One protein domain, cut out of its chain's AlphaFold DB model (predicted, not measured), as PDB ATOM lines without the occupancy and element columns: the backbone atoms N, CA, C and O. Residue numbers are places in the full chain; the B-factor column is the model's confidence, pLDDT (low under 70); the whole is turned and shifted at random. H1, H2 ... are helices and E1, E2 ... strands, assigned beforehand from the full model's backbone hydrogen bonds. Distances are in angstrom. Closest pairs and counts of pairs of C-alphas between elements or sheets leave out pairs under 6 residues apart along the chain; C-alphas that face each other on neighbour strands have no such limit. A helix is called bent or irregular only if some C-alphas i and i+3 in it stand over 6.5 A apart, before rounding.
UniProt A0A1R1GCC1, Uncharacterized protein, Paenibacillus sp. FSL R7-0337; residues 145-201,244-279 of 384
ATOM      1  N   SER A 145      -9.086 -46.257  -0.299       59.38
ATOM      2  CA  SER A 145      -9.040 -44.806  -0.436       59.38
ATOM      3  C   SER A 145      -7.689 -44.416  -1.038       59.38
ATOM      4  O   SER A 145      -6.646 -44.678  -0.444       59.38
ATOM      5  N   SER A 146      -7.678 -43.854  -2.249       76.31
ATOM      6  CA  SER A 146      -6.487 -43.192  -2.784       76.31
ATOM      7  C   SER A 146      -6.506 -41.723  -2.366       76.31
ATOM      8  O   SER A 146      -7.574 -41.123  -2.249       76.31
ATOM      9  N   SER A 147      -5.338 -41.101  -2.214       83.94
ATOM     10  CA  SER A 147      -5.245 -39.662  -1.921       83.94
ATOM     11  C   SER A 147      -5.993 -38.797  -2.949       83.94
ATOM     12  O   SER A 147      -6.559 -37.762  -2.604       83.94
ATOM     13  N   ALA A 148      -6.061 -39.244  -4.209       85.56
ATOM     14  CA  ALA A 148      -6.853 -38.605  -5.257       85.56
ATOM     15  C   ALA A 148      -8.368 -38.705  -5.002       85.56
ATOM     16  O   ALA A 148      -9.089 -37.736  -5.228       85.56
ATOM     17  N   ARG A 149      -8.852 -39.850  -4.500       87.62
ATOM     18  CA  ARG A 149     -10.264 -40.059  -4.151       87.62
ATOM     19  C   ARG A 149     -10.689 -39.184  -2.971       87.62
ATOM     20  O   ARG A 149     -11.744 -38.563  -3.032       87.62
ATOM     21  N   GLU A 150      -9.864 -39.087  -1.933       89.94
ATOM     22  CA  GLU A 150     -10.130 -38.207  -0.781       89.94
ATOM     23  C   GLU A 150     -10.175 -36.740  -1.200       89.94
ATOM     24  O   GLU A 150     -11.109 -36.014  -0.855       89.94
ATOM     25  N   ARG A 151      -9.193 -36.319  -2.006       91.44
ATOM     26  CA  ARG A 151      -9.129 -34.957  -2.539       91.44
ATOM     27  C   ARG A 151     -10.343 -34.626  -3.404       91.44
ATOM     28  O   ARG A 151     -10.887 -33.538  -3.263       91.44
ATOM     29  N   TYR A 152     -10.796 -35.565  -4.237       91.94
ATOM     30  CA  TYR A 152     -12.005 -35.407  -5.045       91.94
ATOM     31  C   TYR A 152     -13.237 -35.100  -4.184       91.94
ATOM     32  O   TYR A 152     -13.921 -34.110  -4.435       91.94
ATOM     33  N   TYR A 153     -13.507 -35.899  -3.144       91.75
ATOM     34  CA  TYR A 153     -14.674 -35.660  -2.286       91.75
ATOM     35  C   TYR A 153     -14.553 -34.357  -1.498       91.75
ATOM     36  O   TYR A 153     -15.515 -33.595  -1.453       91.75
ATOM     37  N   LYS A 154     -13.365 -34.061  -0.957       93.81
ATOM     38  CA  LYS A 154     -13.106 -32.815  -0.227       93.81
ATOM     39  C   LYS A 154     -13.301 -31.570  -1.100       93.81
ATOM     40  O   LYS A 154     -13.767 -30.550  -0.609       93.81
ATOM     41  N   LEU A 155     -12.935 -31.642  -2.380       94.06
ATOM     42  CA  LEU A 155     -13.118 -30.535  -3.320       94.06
ATOM     43  C   LEU A 155     -14.578 -30.402  -3.779       94.06
ATOM     44  O   LEU A 155     -15.054 -29.293  -3.987       94.06
ATOM     45  N   LYS A 156     -15.301 -31.520  -3.921       94.62
ATOM     46  CA  LYS A 156     -16.716 -31.527  -4.323       94.62
ATOM     47  C   LYS A 156     -17.654 -31.038  -3.213       94.62
ATOM     48  O   LYS A 156     -18.654 -30.391  -3.511       94.62
ATOM     49  N   GLU A 157     -17.368 -31.375  -1.959       95.69
ATOM     50  CA  GLU A 157     -18.257 -31.155  -0.808       95.69
ATOM     51  C   GLU A 157     -18.765 -29.702  -0.665       95.69
ATOM     52  O   GLU A 157     -19.979 -29.525  -0.546       95.69
ATOM     53  N   PRO A 158     -17.934 -28.644  -0.767       96.06
ATOM     54  CA  PRO A 158     -18.423 -27.266  -0.686       96.06
ATOM     55  C   PRO A 158     -19.427 -26.905  -1.786       96.06
ATOM     56  O   PRO A 158     -20.404 -26.209  -1.514       96.06
ATOM     57  N   TYR A 159     -19.213 -27.389  -3.013       95.94
ATOM     58  CA  TYR A 159     -20.136 -27.162  -4.128       95.94
ATOM     59  C   TYR A 159     -21.465 -27.890  -3.914       95.94
ATOM     60  O   TYR A 159     -22.520 -27.340  -4.220       95.94
ATOM     61  N   ASP A 160     -21.423 -29.098  -3.342       95.31
ATOM     62  CA  ASP A 160     -22.625 -29.845  -2.967       95.31
ATOM     63  C   ASP A 160     -23.452 -29.078  -1.928       95.31
ATOM     64  O   ASP A 160     -24.648 -28.870  -2.119       95.31
ATOM     65  N   HIS A 161     -22.798 -28.563  -0.882       95.88
ATOM     66  CA  HIS A 161     -23.455 -27.748   0.138       95.88
ATOM     67  C   HIS A 161     -24.042 -26.450  -0.419       95.88
ATOM     68  O   HIS A 161     -25.146 -26.073  -0.027       95.88
ATOM     69  N   GLN A 162     -23.341 -25.773  -1.332       95.25
ATOM     70  CA  GLN A 162     -23.864 -24.574  -1.995       95.25
ATOM     71  C   GLN A 162     -25.099 -24.897  -2.842       95.25
ATOM     72  O   GLN A 162     -26.115 -24.220  -2.708       95.25
ATOM     73  N   ALA A 163     -25.050 -25.964  -3.645       94.50
ATOM     74  CA  ALA A 163     -26.193 -26.402  -4.442       94.50
ATOM     75  C   ALA A 163     -27.386 -26.827  -3.567       94.50
ATOM     76  O   ALA A 163     -28.535 -26.578  -3.924       94.50
ATOM     77  N   GLN A 164     -27.130 -27.427  -2.402       94.62
ATOM     78  CA  GLN A 164     -28.172 -27.844  -1.463       94.62
ATOM     79  C   GLN A 164     -28.780 -26.673  -0.671       94.62
ATOM     80  O   GLN A 164     -29.935 -26.752  -0.247       94.62
ATOM     81  N   ALA A 165     -28.026 -25.591  -0.444       92.75
ATOM     82  CA  ALA A 165     -28.458 -24.468   0.391       92.75
ATOM     83  C   ALA A 165     -29.706 -23.755  -0.157       92.75
ATOM     84  O   ALA A 165     -30.531 -23.286   0.629       92.75
ATOM     85  N   GLU A 166     -29.861 -23.719  -1.480       86.44
ATOM     86  CA  GLU A 166     -30.982 -23.058  -2.161       86.44
ATOM     87  C   GLU A 166     -32.246 -23.927  -2.251       86.44
ATOM     88  O   GLU A 166     -33.322 -23.418  -2.561       86.44
ATOM     89  N   LEU A 167     -32.142 -25.220  -1.927       91.94
ATOM     90  CA  LEU A 167     -33.255 -26.160  -2.019       91.94
ATOM     91  C   LEU A 167     -34.270 -25.973  -0.884       91.94
ATOM     92  O   LEU A 167     -33.922 -25.802   0.297       91.94
ATOM     93  N   GLN A 168     -35.546 -26.111  -1.223       91.06
ATOM     94  CA  GLN A 168     -36.617 -26.369  -0.268       91.06
ATOM     95  C   GLN A 168     -36.650 -27.854   0.122       91.06
ATOM     96  O   GLN A 168     -36.130 -28.710  -0.597       91.06
ATOM     97  N   PRO A 169     -37.215 -28.198   1.296       88.38
ATOM     98  CA  PRO A 169     -37.415 -29.592   1.665       88.38
ATOM     99  C   PRO A 169     -38.227 -30.327   0.595       88.38
ATOM    100  O   PRO A 169     -39.338 -29.920   0.266       88.38
ATOM    101  N   GLY A 170     -37.679 -31.430   0.101       83.56
ATOM    102  CA  GLY A 170     -38.284 -32.237  -0.949       83.56
ATOM    103  C   GLY A 170     -37.941 -31.756  -2.343       83.56
ATOM    104  O   GLY A 170     -38.649 -32.123  -3.260       83.56
ATOM    105  N   GLU A 171     -36.893 -30.954  -2.517       88.69
ATOM    106  CA  GLU A 171     -36.358 -30.627  -3.834       88.69
ATOM    107  C   GLU A 171     -35.025 -31.339  -4.080       88.69
ATOM    108  O   GLU A 171     -34.252 -31.630  -3.154       88.69
ATOM    109  N   THR A 172     -34.759 -31.587  -5.359       90.25
ATOM    110  CA  THR A 172     -33.491 -32.090  -5.879       90.25
ATOM    111  C   THR A 172     -32.913 -31.030  -6.809       90.25
ATOM    112  O   THR A 172     -33.644 -30.384  -7.555       90.25
ATOM    113  N   ALA A 173     -31.601 -30.839  -6.778       93.25
ATOM    114  CA  ALA A 173     -30.872 -30.028  -7.741       93.25
ATOM    115  C   ALA A 173     -29.981 -30.915  -8.601       93.25
ATOM    116  O   ALA A 173     -29.293 -31.799  -8.087       93.25
ATOM    117  N   ALA A 174     -29.926 -30.595  -9.889       94.50
ATOM    118  CA  ALA A 174     -28.825 -30.974 -10.754       94.50
ATOM    119  C   ALA A 174     -27.828 -29.809 -10.811       94.50
ATOM    120  O   ALA A 174     -28.225 -28.648 -10.964       94.50
ATOM    121  N   TYR A 175     -26.536 -30.095 -10.692       95.81
ATOM    122  CA  TYR A 175     -25.504 -29.068 -10.725       95.81
ATOM    123  C   TYR A 175     -24.252 -29.508 -11.483       95.81
ATOM    124  O   TYR A 175     -23.914 -30.689 -11.570       95.81
ATOM    125  N   TYR A 176     -23.559 -28.522 -12.039       96.56
ATOM    126  CA  TYR A 176     -22.295 -28.677 -12.746       96.56
ATOM    127  C   TYR A 176     -21.259 -27.744 -12.131       96.56
ATOM    128  O   TYR A 176     -21.582 -26.623 -11.739       96.56
ATOM    129  N   VAL A 177     -20.014 -28.216 -12.075       96.44
ATOM    130  CA  VAL A 177     -18.880 -27.458 -11.550       96.44
ATOM    131  C   VAL A 177     -17.797 -27.359 -12.623       96.44
ATOM    132  O   VAL A 177     -17.196 -28.364 -13.012       96.44
ATOM    133  N   ASN A 178     -17.528 -26.141 -13.080       95.19
ATOM    134  CA  ASN A 178     -16.438 -25.800 -13.985       95.19
ATOM    135  C   ASN A 178     -15.138 -25.522 -13.212       95.19
ATOM    136  O   ASN A 178     -14.570 -24.434 -13.267       95.19
ATOM    137  N   ASP A 179     -14.687 -26.513 -12.449       94.56
ATOM    138  CA  ASP A 179     -13.437 -26.468 -11.690       94.56
ATOM    139  C   ASP A 179     -12.438 -27.436 -12.334       94.56
ATOM    140  O   ASP A 179     -12.686 -28.641 -12.445       94.56
ATOM    141  N   SER A 180     -11.311 -26.905 -12.807       92.38
ATOM    142  CA  SER A 180     -10.330 -27.673 -13.579       92.38
ATOM    143  C   SER A 180      -9.679 -28.793 -12.766       92.38
ATOM    144  O   SER A 180      -9.401 -29.861 -13.318       92.38
ATOM    145  N   GLU A 181      -9.484 -28.594 -11.461       93.38
ATOM    146  CA  GLU A 181      -8.933 -29.609 -10.567       93.38
ATOM    147  C   GLU A 181      -9.955 -30.721 -10.326       93.38
ATOM    148  O   GLU A 181      -9.624 -31.906 -10.444       93.38
ATOM    149  N   LEU A 182     -11.213 -30.354 -10.061       93.69
ATOM    150  CA  LEU A 182     -12.288 -31.325  -9.862       93.69
ATOM    151  C   LEU A 182     -12.521 -32.166 -11.123       93.69
ATOM    152  O   LEU A 182     -12.637 -33.390 -11.037       93.69
ATOM    153  N   ILE A 183     -12.533 -31.528 -12.298       92.12
ATOM    154  CA  ILE A 183     -12.674 -32.201 -13.595       92.12
ATOM    155  C   ILE A 183     -11.493 -33.147 -13.846       92.12
ATOM    156  O   ILE A 183     -11.697 -34.291 -14.261       92.12
ATOM    157  N   ALA A 184     -10.259 -32.710 -13.570       90.44
ATOM    158  CA  ALA A 184      -9.072 -33.548 -13.730       90.44
ATOM    159  C   ALA A 184      -9.113 -34.784 -12.815       90.44
ATOM    160  O   ALA A 184      -8.854 -35.897 -13.280       90.44
ATOM    161  N   LEU A 185      -9.495 -34.611 -11.544       91.44
ATOM    162  CA  LEU A 185      -9.654 -35.712 -10.588       91.44
ATOM    163  C   LEU A 185     -10.762 -36.678 -11.017       91.44
ATOM    164  O   LEU A 185     -10.546 -37.887 -11.039       91.44
ATOM    165  N   MET A 186     -11.924 -36.158 -11.414       90.56
ATOM    166  CA  MET A 186     -13.054 -36.959 -11.887       90.56
ATOM    167  C   MET A 186     -12.672 -37.826 -13.096       90.56
ATOM    168  O   MET A 186     -12.993 -39.017 -13.133       90.56
ATOM    169  N   ASN A 187     -11.962 -37.245 -14.068       87.75
ATOM    170  CA  ASN A 187     -11.492 -37.959 -15.254       87.75
ATOM    171  C   ASN A 187     -10.416 -38.995 -14.899       87.75
ATOM    172  O   ASN A 187     -10.494 -40.135 -15.351       87.75
ATOM    173  N   GLY A 188      -9.445 -38.628 -14.056       85.56
ATOM    174  CA  GLY A 188      -8.369 -39.523 -13.618       85.56
ATOM    175  C   GLY A 188      -8.853 -40.712 -12.781       85.56
ATOM    176  O   GLY A 188      -8.257 -41.784 -12.843       85.56
ATOM    177  N   LEU A 189      -9.950 -40.544 -12.037       86.44
ATOM    178  CA  LEU A 189     -10.610 -41.604 -11.265       86.44
ATOM    179  C   LEU A 189     -11.621 -42.419 -12.090       86.44
ATOM    180  O   LEU A 189     -12.154 -43.408 -11.592       86.44
ATOM    181  N   GLY A 190     -11.899 -42.019 -13.337       82.94
ATOM    182  CA  GLY A 190     -12.860 -42.700 -14.207       82.94
ATOM    183  C   GLY A 190     -14.329 -42.487 -13.825       82.94
ATOM    184  O   GLY A 190     -15.176 -43.280 -14.227       82.94
ATOM    185  N   TYR A 191     -14.660 -41.437 -13.066       81.75
ATOM    186  CA  TYR A 191     -16.045 -41.145 -12.668       81.75
ATOM    187  C   TYR A 191     -16.908 -40.619 -13.823       81.75
ATOM    188  O   TYR A 191     -18.120 -40.813 -13.799       81.75
ATOM    189  N   GLY A 192     -16.299 -40.022 -14.856       67.12
ATOM    190  CA  GLY A 192     -16.854 -39.851 -16.212       67.12
ATOM    191  C   GLY A 192     -18.139 -39.021 -16.387       67.12
ATOM    192  O   GLY A 192     -18.498 -38.711 -17.522       67.12
ATOM    193  N   LYS A 193     -18.833 -38.645 -15.308       80.81
ATOM    194  CA  LYS A 193     -20.152 -38.003 -15.319       80.81
ATOM    195  C   LYS A 193     -20.076 -36.624 -14.650       80.81
ATOM    196  O   LYS A 193     -19.999 -36.560 -13.428       80.81
ATOM    197  N   PRO A 194     -20.075 -35.525 -15.430       86.88
ATOM    198  CA  PRO A 194     -19.890 -34.173 -14.896       86.88
ATOM    199  C   PRO A 194     -21.154 -33.545 -14.290       86.88
ATOM    200  O   PRO A 194     -21.050 -32.472 -13.708       86.88
ATOM    201  N   LEU A 195     -22.333 -34.153 -14.461       92.12
ATOM    202  CA  LEU A 195     -23.565 -33.669 -13.843       92.12
ATOM    203  C   LEU A 195     -23.730 -34.352 -12.488       92.12
ATOM    204  O   LEU A 195     -23.750 -35.581 -12.400       92.12
ATOM    205  N   PHE A 196     -23.836 -33.544 -11.446       93.38
ATOM    206  CA  PHE A 196     -24.033 -33.993 -10.080       93.38
ATOM    207  C   PHE A 196     -25.464 -33.725  -9.638       93.38
ATOM    208  O   PHE A 196     -26.139 -32.853 -10.181       93.38
ATOM    209  N   PHE A 197     -25.899 -34.459  -8.620       92.19
ATOM    210  CA  PHE A 197     -27.217 -34.306  -8.029       92.19
ATOM    211  C   PHE A 197     -27.079 -34.218  -6.516       92.19
ATOM    212  O   PHE A 197     -26.273 -34.934  -5.919       92.19
ATOM    213  N   THR A 198     -27.856 -33.334  -5.907       92.31
ATOM    214  CA  THR A 198     -28.012 -33.241  -4.454       92.31
ATOM    215  C   THR A 198     -29.478 -32.988  -4.141       92.31
ATOM    216  O   THR A 198     -30.216 -32.473  -4.977       92.31
ATOM    217  N   SER A 199     -29.930 -33.384  -2.960       90.56
ATOM    218  CA  SER A 199     -31.328 -33.227  -2.564       90.56
ATOM    219  C   SER A 199     -31.430 -32.775  -1.121       90.56
ATOM    220  O   SER A 199     -30.544 -33.026  -0.298       90.56
ATOM    221  N   LYS A 200     -32.532 -32.104  -0.797       90.56
ATOM    222  CA  LYS A 200     -32.868 -31.748   0.578       90.56
ATOM    223  C   LYS A 200     -34.011 -32.627   1.047       90.56
ATOM    224  O   LYS A 200     -35.179 -32.324   0.842       90.56
ATOM    225  N   THR A 201     -33.669 -33.756   1.652       87.75
ATOM    226  CA  THR A 201     -34.638 -34.805   1.979       87.75
ATOM    227  C   THR A 201     -35.696 -34.345   2.989       87.75
ATOM    228  O   THR A 201     -35.376 -33.742   4.014       87.75
ATOM    229  N   PRO A 244     -31.482 -39.367 -13.182       79.88
ATOM    230  CA  PRO A 244     -31.365 -39.828 -14.559       79.88
ATOM    231  C   PRO A 244     -29.995 -40.456 -14.829       79.88
ATOM    232  O   PRO A 244     -28.939 -40.029 -14.341       79.88
ATOM    233  N   SER A 245     -30.000 -41.449 -15.704       81.44
ATOM    234  CA  SER A 245     -28.793 -42.025 -16.257       81.44
ATOM    235  C   SER A 245     -28.094 -41.037 -17.191       81.44
ATOM    236  O   SER A 245     -28.712 -40.246 -17.895       81.44
ATOM    237  N   SER A 246     -26.770 -41.150 -17.303       82.44
ATOM    238  CA  SER A 246     -25.987 -40.367 -18.272       82.44
ATOM    239  C   SER A 246     -26.310 -40.698 -19.733       82.44
ATOM    240  O   SER A 246     -25.809 -40.032 -20.635       82.44
ATOM    241  N   PHE A 247     -27.068 -41.772 -19.966       82.19
ATOM    242  CA  PHE A 247     -27.559 -42.167 -21.283       82.19
ATOM    243  C   PHE A 247     -28.926 -41.560 -21.608       82.19
ATOM    244  O   PHE A 247     -29.334 -41.611 -22.769       82.19
ATOM    245  N   ASP A 248     -29.615 -40.983 -20.621       82.81
ATOM    246  CA  ASP A 248     -30.914 -40.364 -20.842       82.81
ATOM    247  C   ASP A 248     -30.739 -39.037 -21.595       82.81
ATOM    248  O   ASP A 248     -29.832 -38.259 -21.278       82.81
ATOM    249  N   PRO A 249     -31.589 -38.735 -22.596       86.00
ATOM    250  CA  PRO A 249     -31.461 -37.508 -23.382       86.00
ATOM    251  C   PRO A 249     -31.469 -36.235 -22.526       86.00
ATOM    252  O   PRO A 249     -30.727 -35.291 -22.803       86.00
ATOM    253  N   GLU A 250     -32.278 -36.225 -21.464       87.00
ATOM    254  CA  GLU A 250     -32.430 -35.085 -20.560       87.00
ATOM    255  C   GLU A 250     -31.130 -34.738 -19.825       87.00
ATOM    256  O   GLU A 250     -30.794 -33.560 -19.682       87.00
ATOM    257  N   TYR A 251     -30.333 -35.749 -19.462       90.06
ATOM    258  CA  TYR A 251     -29.031 -35.555 -18.824       90.06
ATOM    259  C   TYR A 251     -28.122 -34.664 -19.684       90.06
ATOM    260  O   TYR A 251     -27.493 -33.728 -19.187       90.06
ATOM    261  N   GLY A 252     -28.060 -34.934 -20.994       91.19
ATOM    262  CA  GLY A 252     -27.236 -34.170 -21.932       91.19
ATOM    263  C   GLY A 252     -27.717 -32.728 -22.111       91.19
ATOM    264  O   GLY A 252     -26.897 -31.808 -22.157       91.19
ATOM    265  N   VAL A 253     -29.037 -32.530 -22.165       92.81
ATOM    266  CA  VAL A 253     -29.663 -31.204 -22.289       92.81
ATOM    267  C   VAL A 253     -29.350 -30.343 -21.066       92.81
ATOM    268  O   VAL A 253     -28.848 -29.225 -21.212       92.81
ATOM    269  N   VAL A 254     -29.576 -30.875 -19.861       93.81
ATOM    270  CA  VAL A 254     -29.331 -30.142 -18.612       93.81
ATOM    271  C   VAL A 254     -27.845 -29.864 -18.417       93.81
ATOM    272  O   VAL A 254     -27.472 -28.729 -18.120       93.81
ATOM    273  N   LEU A 255     -26.975 -30.844 -18.673       94.75
ATOM    274  CA  LEU A 255     -25.531 -30.631 -18.604       94.75
ATOM    275  C   LEU A 255     -25.060 -29.519 -19.554       94.75
ATOM    276  O   LEU A 255     -24.243 -28.687 -19.158       94.75
ATOM    277  N   GLY A 256     -25.560 -29.491 -20.793       95.19
ATOM    278  CA  GLY A 256     -25.226 -28.446 -21.762       95.19
ATOM    279  C   GLY A 256     -25.650 -27.054 -21.287       95.19
ATOM    280  O   GLY A 256     -24.860 -26.112 -21.351       95.19
ATOM    281  N   ALA A 257     -26.863 -26.941 -20.741       95.75
ATOM    282  CA  ALA A 257     -27.377 -25.684 -20.204       95.75
ATOM    283  C   ALA A 257     -26.561 -25.181 -19.000       95.75
ATOM    284  O   ALA A 257     -26.238 -23.995 -18.925       95.75
ATOM    285  N   LEU A 258     -26.197 -26.066 -18.067       96.50
ATOM    286  CA  LEU A 258     -25.410 -25.685 -16.891       96.50
ATOM    287  C   LEU A 258     -23.966 -25.309 -17.248       96.50
ATOM    288  O   LEU A 258     -23.447 -24.338 -16.702       96.50
ATOM    289  N   LYS A 259     -23.340 -25.999 -18.210       95.62
ATOM    290  CA  LYS A 259     -22.027 -25.602 -18.748       95.62
ATOM    291  C   LYS A 259     -22.055 -24.191 -19.320       95.62
ATOM    292  O   LYS A 259     -21.265 -23.349 -18.897       95.62
ATOM    293  N   ALA A 260     -23.026 -23.910 -20.189       95.38
ATOM    294  CA  ALA A 260     -23.192 -22.583 -20.771       95.38
ATOM    295  C   ALA A 260     -23.388 -21.498 -19.694       95.38
ATOM    296  O   ALA A 260     -22.829 -20.410 -19.817       95.38
ATOM    297  N   LYS A 261     -24.118 -21.797 -18.606       95.06
ATOM    298  CA  LYS A 261     -24.256 -20.880 -17.459       95.06
ATOM    299  C   LYS A 261     -22.914 -20.581 -16.785       95.06
ATOM    300  O   LYS A 261     -22.639 -19.416 -16.527       95.06
ATOM    301  N   THR A 262     -22.083 -21.595 -16.528       94.94
ATOM    302  CA  THR A 262     -20.755 -21.381 -15.914       94.94
ATOM    303  C   THR A 262     -19.789 -20.632 -16.835       94.94
ATOM    304  O   THR A 262     -18.990 -19.833 -16.365       94.94
ATOM    305  N   GLU A 263     -19.865 -20.848 -18.151       93.31
ATOM    306  CA  GLU A 263     -19.016 -20.160 -19.138       93.31
ATOM    307  C   GLU A 263     -19.408 -18.686 -19.319       93.31
ATOM    308  O   GLU A 263     -18.554 -17.843 -19.588       93.31
ATOM    309  N   ALA A 264     -20.695 -18.369 -19.160       92.56
ATOM    310  CA  ALA A 264     -21.227 -17.013 -19.267       92.56
ATOM    311  C   ALA A 264     -21.232 -16.237 -17.934       92.56
ATOM    312  O   ALA A 264     -21.654 -15.078 -17.917       92.56
ATOM    313  N   ALA A 265     -20.804 -16.850 -16.824       90.19
ATOM    314  CA  ALA A 265     -20.852 -16.249 -15.494       90.19
ATOM    315  C   ALA A 265     -19.880 -15.049 -15.392       90.19
ATOM    316  O   ALA A 265     -18.664 -15.231 -15.500       90.19
ATOM    317  N   PRO A 266     -20.372 -13.812 -15.179       82.31
ATOM    318  CA  PRO A 266     -19.542 -12.602 -15.210       82.31
ATOM    319  C   PRO A 266     -18.569 -12.492 -14.027       82.31
ATOM    320  O   PRO A 266     -17.574 -11.778 -14.106       82.31
ATOM    321  N   ASP A 267     -18.861 -13.193 -12.935       85.00
ATOM    322  CA  ASP A 267     -18.045 -13.300 -11.724       85.00
ATOM    323  C   ASP A 267     -17.086 -14.503 -11.753       85.00
ATOM    324  O   ASP A 267     -16.320 -14.702 -10.811       85.00
ATOM    325  N   GLY A 268     -17.117 -15.302 -12.827       84.81
ATOM    326  CA  GLY A 268     -16.344 -16.534 -12.937       84.81
ATOM    327  C   GLY A 268     -16.795 -17.626 -11.965       84.81
ATOM    328  O   GLY A 268     -15.998 -18.515 -11.664       84.81
ATOM    329  N   ASN A 269     -18.033 -17.566 -11.452       89.81
ATOM    330  CA  ASN A 269     -18.559 -18.598 -10.565       89.81
ATOM    331  C   ASN A 269     -18.530 -19.972 -11.268       89.81
ATOM    332  O   ASN A 269     -19.192 -20.153 -12.298       89.81
ATOM    333  N   PRO A 270     -17.781 -20.957 -10.736       93.56
ATOM    334  CA  PRO A 270     -17.655 -22.258 -11.373       93.56
ATOM    335  C   PRO A 270     -18.900 -23.132 -11.179       93.56
ATOM    336  O   PRO A 270     -18.994 -24.168 -11.827       93.56
ATOM    337  N   LEU A 271     -19.840 -22.770 -10.300       95.94
ATOM    338  CA  LEU A 271     -21.024 -23.569  -9.994       95.94
ATOM    339  C   LEU A 271     -22.253 -23.059 -10.758       95.94
ATOM    340  O   LEU A 271     -22.631 -21.895 -10.649       95.94
ATOM    341  N   ALA A 272     -22.936 -23.962 -11.461       96.19
ATOM    342  CA  ALA A 272     -24.284 -23.723 -11.970       96.19
ATOM    343  C   ALA A 272     -25.246 -24.795 -11.460       96.19
ATOM    344  O   ALA A 272     -24.946 -25.988 -11.515       96.19
ATOM    345  N   VAL A 273     -26.424 -24.356 -11.017       95.81
ATOM    346  CA  VAL A 273     -27.458 -25.197 -10.406       95.81
ATOM    347  C   VAL A 273     -28.781 -25.026 -11.158       95.81
ATOM    348  O   VAL A 273     -29.074 -23.965 -11.726       95.81
ATOM    349  N   THR A 274     -29.582 -26.085 -11.198       94.56
ATOM    350  CA  THR A 274     -30.992 -26.032 -11.585       94.56
ATOM    351  C   THR A 274     -31.799 -26.994 -10.727       94.56
ATOM    352  O   THR A 274     -31.300 -28.055 -10.351       94.56
ATOM    353  N   ILE A 275     -33.053 -26.640 -10.443       92.06
ATOM    354  CA  ILE A 275     -33.997 -27.569  -9.821       92.06
ATOM    355  C   ILE A 275     -34.248 -28.723 -10.790       92.06
ATOM    356  O   ILE A 275     -34.457 -28.504 -11.985       92.06
ATOM    357  N   TRP A 276     -34.195 -29.934 -10.252       86.31
ATOM    358  CA  TRP A 276     -34.562 -31.168 -10.921       86.31
ATOM    359  C   TRP A 276     -35.919 -31.624 -10.377       86.31
ATOM    360  O   TRP A 276     -36.043 -31.814  -9.160       86.31
ATOM    361  N   PRO A 277     -36.948 -31.765 -11.229       73.31
ATOM    362  CA  PRO A 277     -38.265 -32.152 -10.761       73.31
ATOM    363  C   PRO A 277     -38.233 -33.575 -10.195       73.31
ATOM    364  O   PRO A 277     -37.640 -34.493 -10.760       73.31
ATOM    365  N   LEU A 278     -38.885 -33.753  -9.049       64.31
ATOM    366  CA  LEU A 278     -39.206 -35.067  -8.505       64.31
ATOM    367  C   LEU A 278     -40.409 -35.616  -9.261       64.31
ATOM    368  O   LEU A 278     -41.544 -35.487  -8.811       64.31
ATOM    369  N   GLU A 279     -40.159 -36.178 -10.434       65.88
ATOM    370  CA  GLU A 279     -41.211 -36.880 -11.171       65.88
ATOM    371  C   GLU A 279     -41.331 -38.333 -10.702       65.88
ATOM    372  O   GLU A 279     -42.407 -38.914 -10.806       65.88
TER     373      GLU A 279
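What this domain is: This is residues 145 to 201 and 244 to 279 of the 384 residues of an uncharacterized protein of Paenibacillus sp. FSL R7-0337 (UniProt A0A1R1GCC1). A small twisted sheet of three strands makes the middle of this domain, with helix H3 packed on one face and H1b, the second arm of the bent helix H1, on the opposite face. The first arm, H1a, runs on past the sheet, and beyond the sheet's end it packs on helix H2. The printed part has 93 residues, with three named helices and three named strands in the order H1 E1 H2 E2 H3 E3. The sheet runs E2 - E1 - E3, antiparallel throughout, and the class is mixed, helices and strands. The whole is compact, with a radius of gyration of the C-alphas of 13.2 A and spans of 36 by 30 by 29 A.

Where its parts are: Begin with E1, residues 172 to 177, which runs 16.3 A from C-alpha 172 at (-33.491, -32.090, -5.879). Its neighbours are E2, residues 195 to 199, 13.7 A long, and E3, residues 271 to 276, 15.6 A long, which ends at C-alpha 276 at (-34.562, -31.168, -10.921). H3, residues 249 to 263, is 21.8 A long. H1, residues 147 to 165, was assigned as one helix by its hydrogen bonds but is bent: C-alphas 155 and 158 are 6.8 A apart. Find C-alpha 147 at (-5.245, -39.662, -1.921), where H1a begins; this arm runs 12.1 A to residue 155, and H1b, residues 158 to 165, is 10.5 A long. H2, residues 180 to 188, spans 12.0 A.

How they stand to each other: Look first at inner strand E1: towards E3, N 174 is 2.9 A from O 274, and towards E2, N 175 is 2.8 A from O 196, both within hydrogen-bond range. The sheet is only just strongly twisted, its C-alphas lying up to 4.4 A off the best plane. H3 is on the sheet at a height of 8.3 A, over E1 and E3, with C-alphas Leu 258 and Ala 272 closest to E3 at 5.4 A. H1b is on the opposite face at a height of 8.1 A, which gives three layers, helices on both faces of a sheet. Its closest C-alphas to E2 are those of Gln 164 and Thr 198, 6.2 A apart. H1a and H1b stand at a shallow tilt of 34 degrees, only just short of steep. H1a is not on the sheet; it touches H2 at a steep tilt of 42 degrees, opposite ways, the C-alphas of Tyr 152 and Leu 185 being closest at 6.0 A. In H1a, H1b, H2 and H3 every O i to N i+4 pair is within hydrogen-bond range.

The domain as a whole: The two C-alphas farthest apart, those of Ser 147 and Glu 279, are 37.2 A apart. Residues 202 to 243 are not printed, and C-alphas 201 and 244 are 17.6 A apart across this cut, in the link from E2 to H3. Of the links that are printed whole, E1 to H2 is tight and the others are short. The mean pLDDT of the printed part is 89.4; residues 145, 192 and 278 to 279 are under 70.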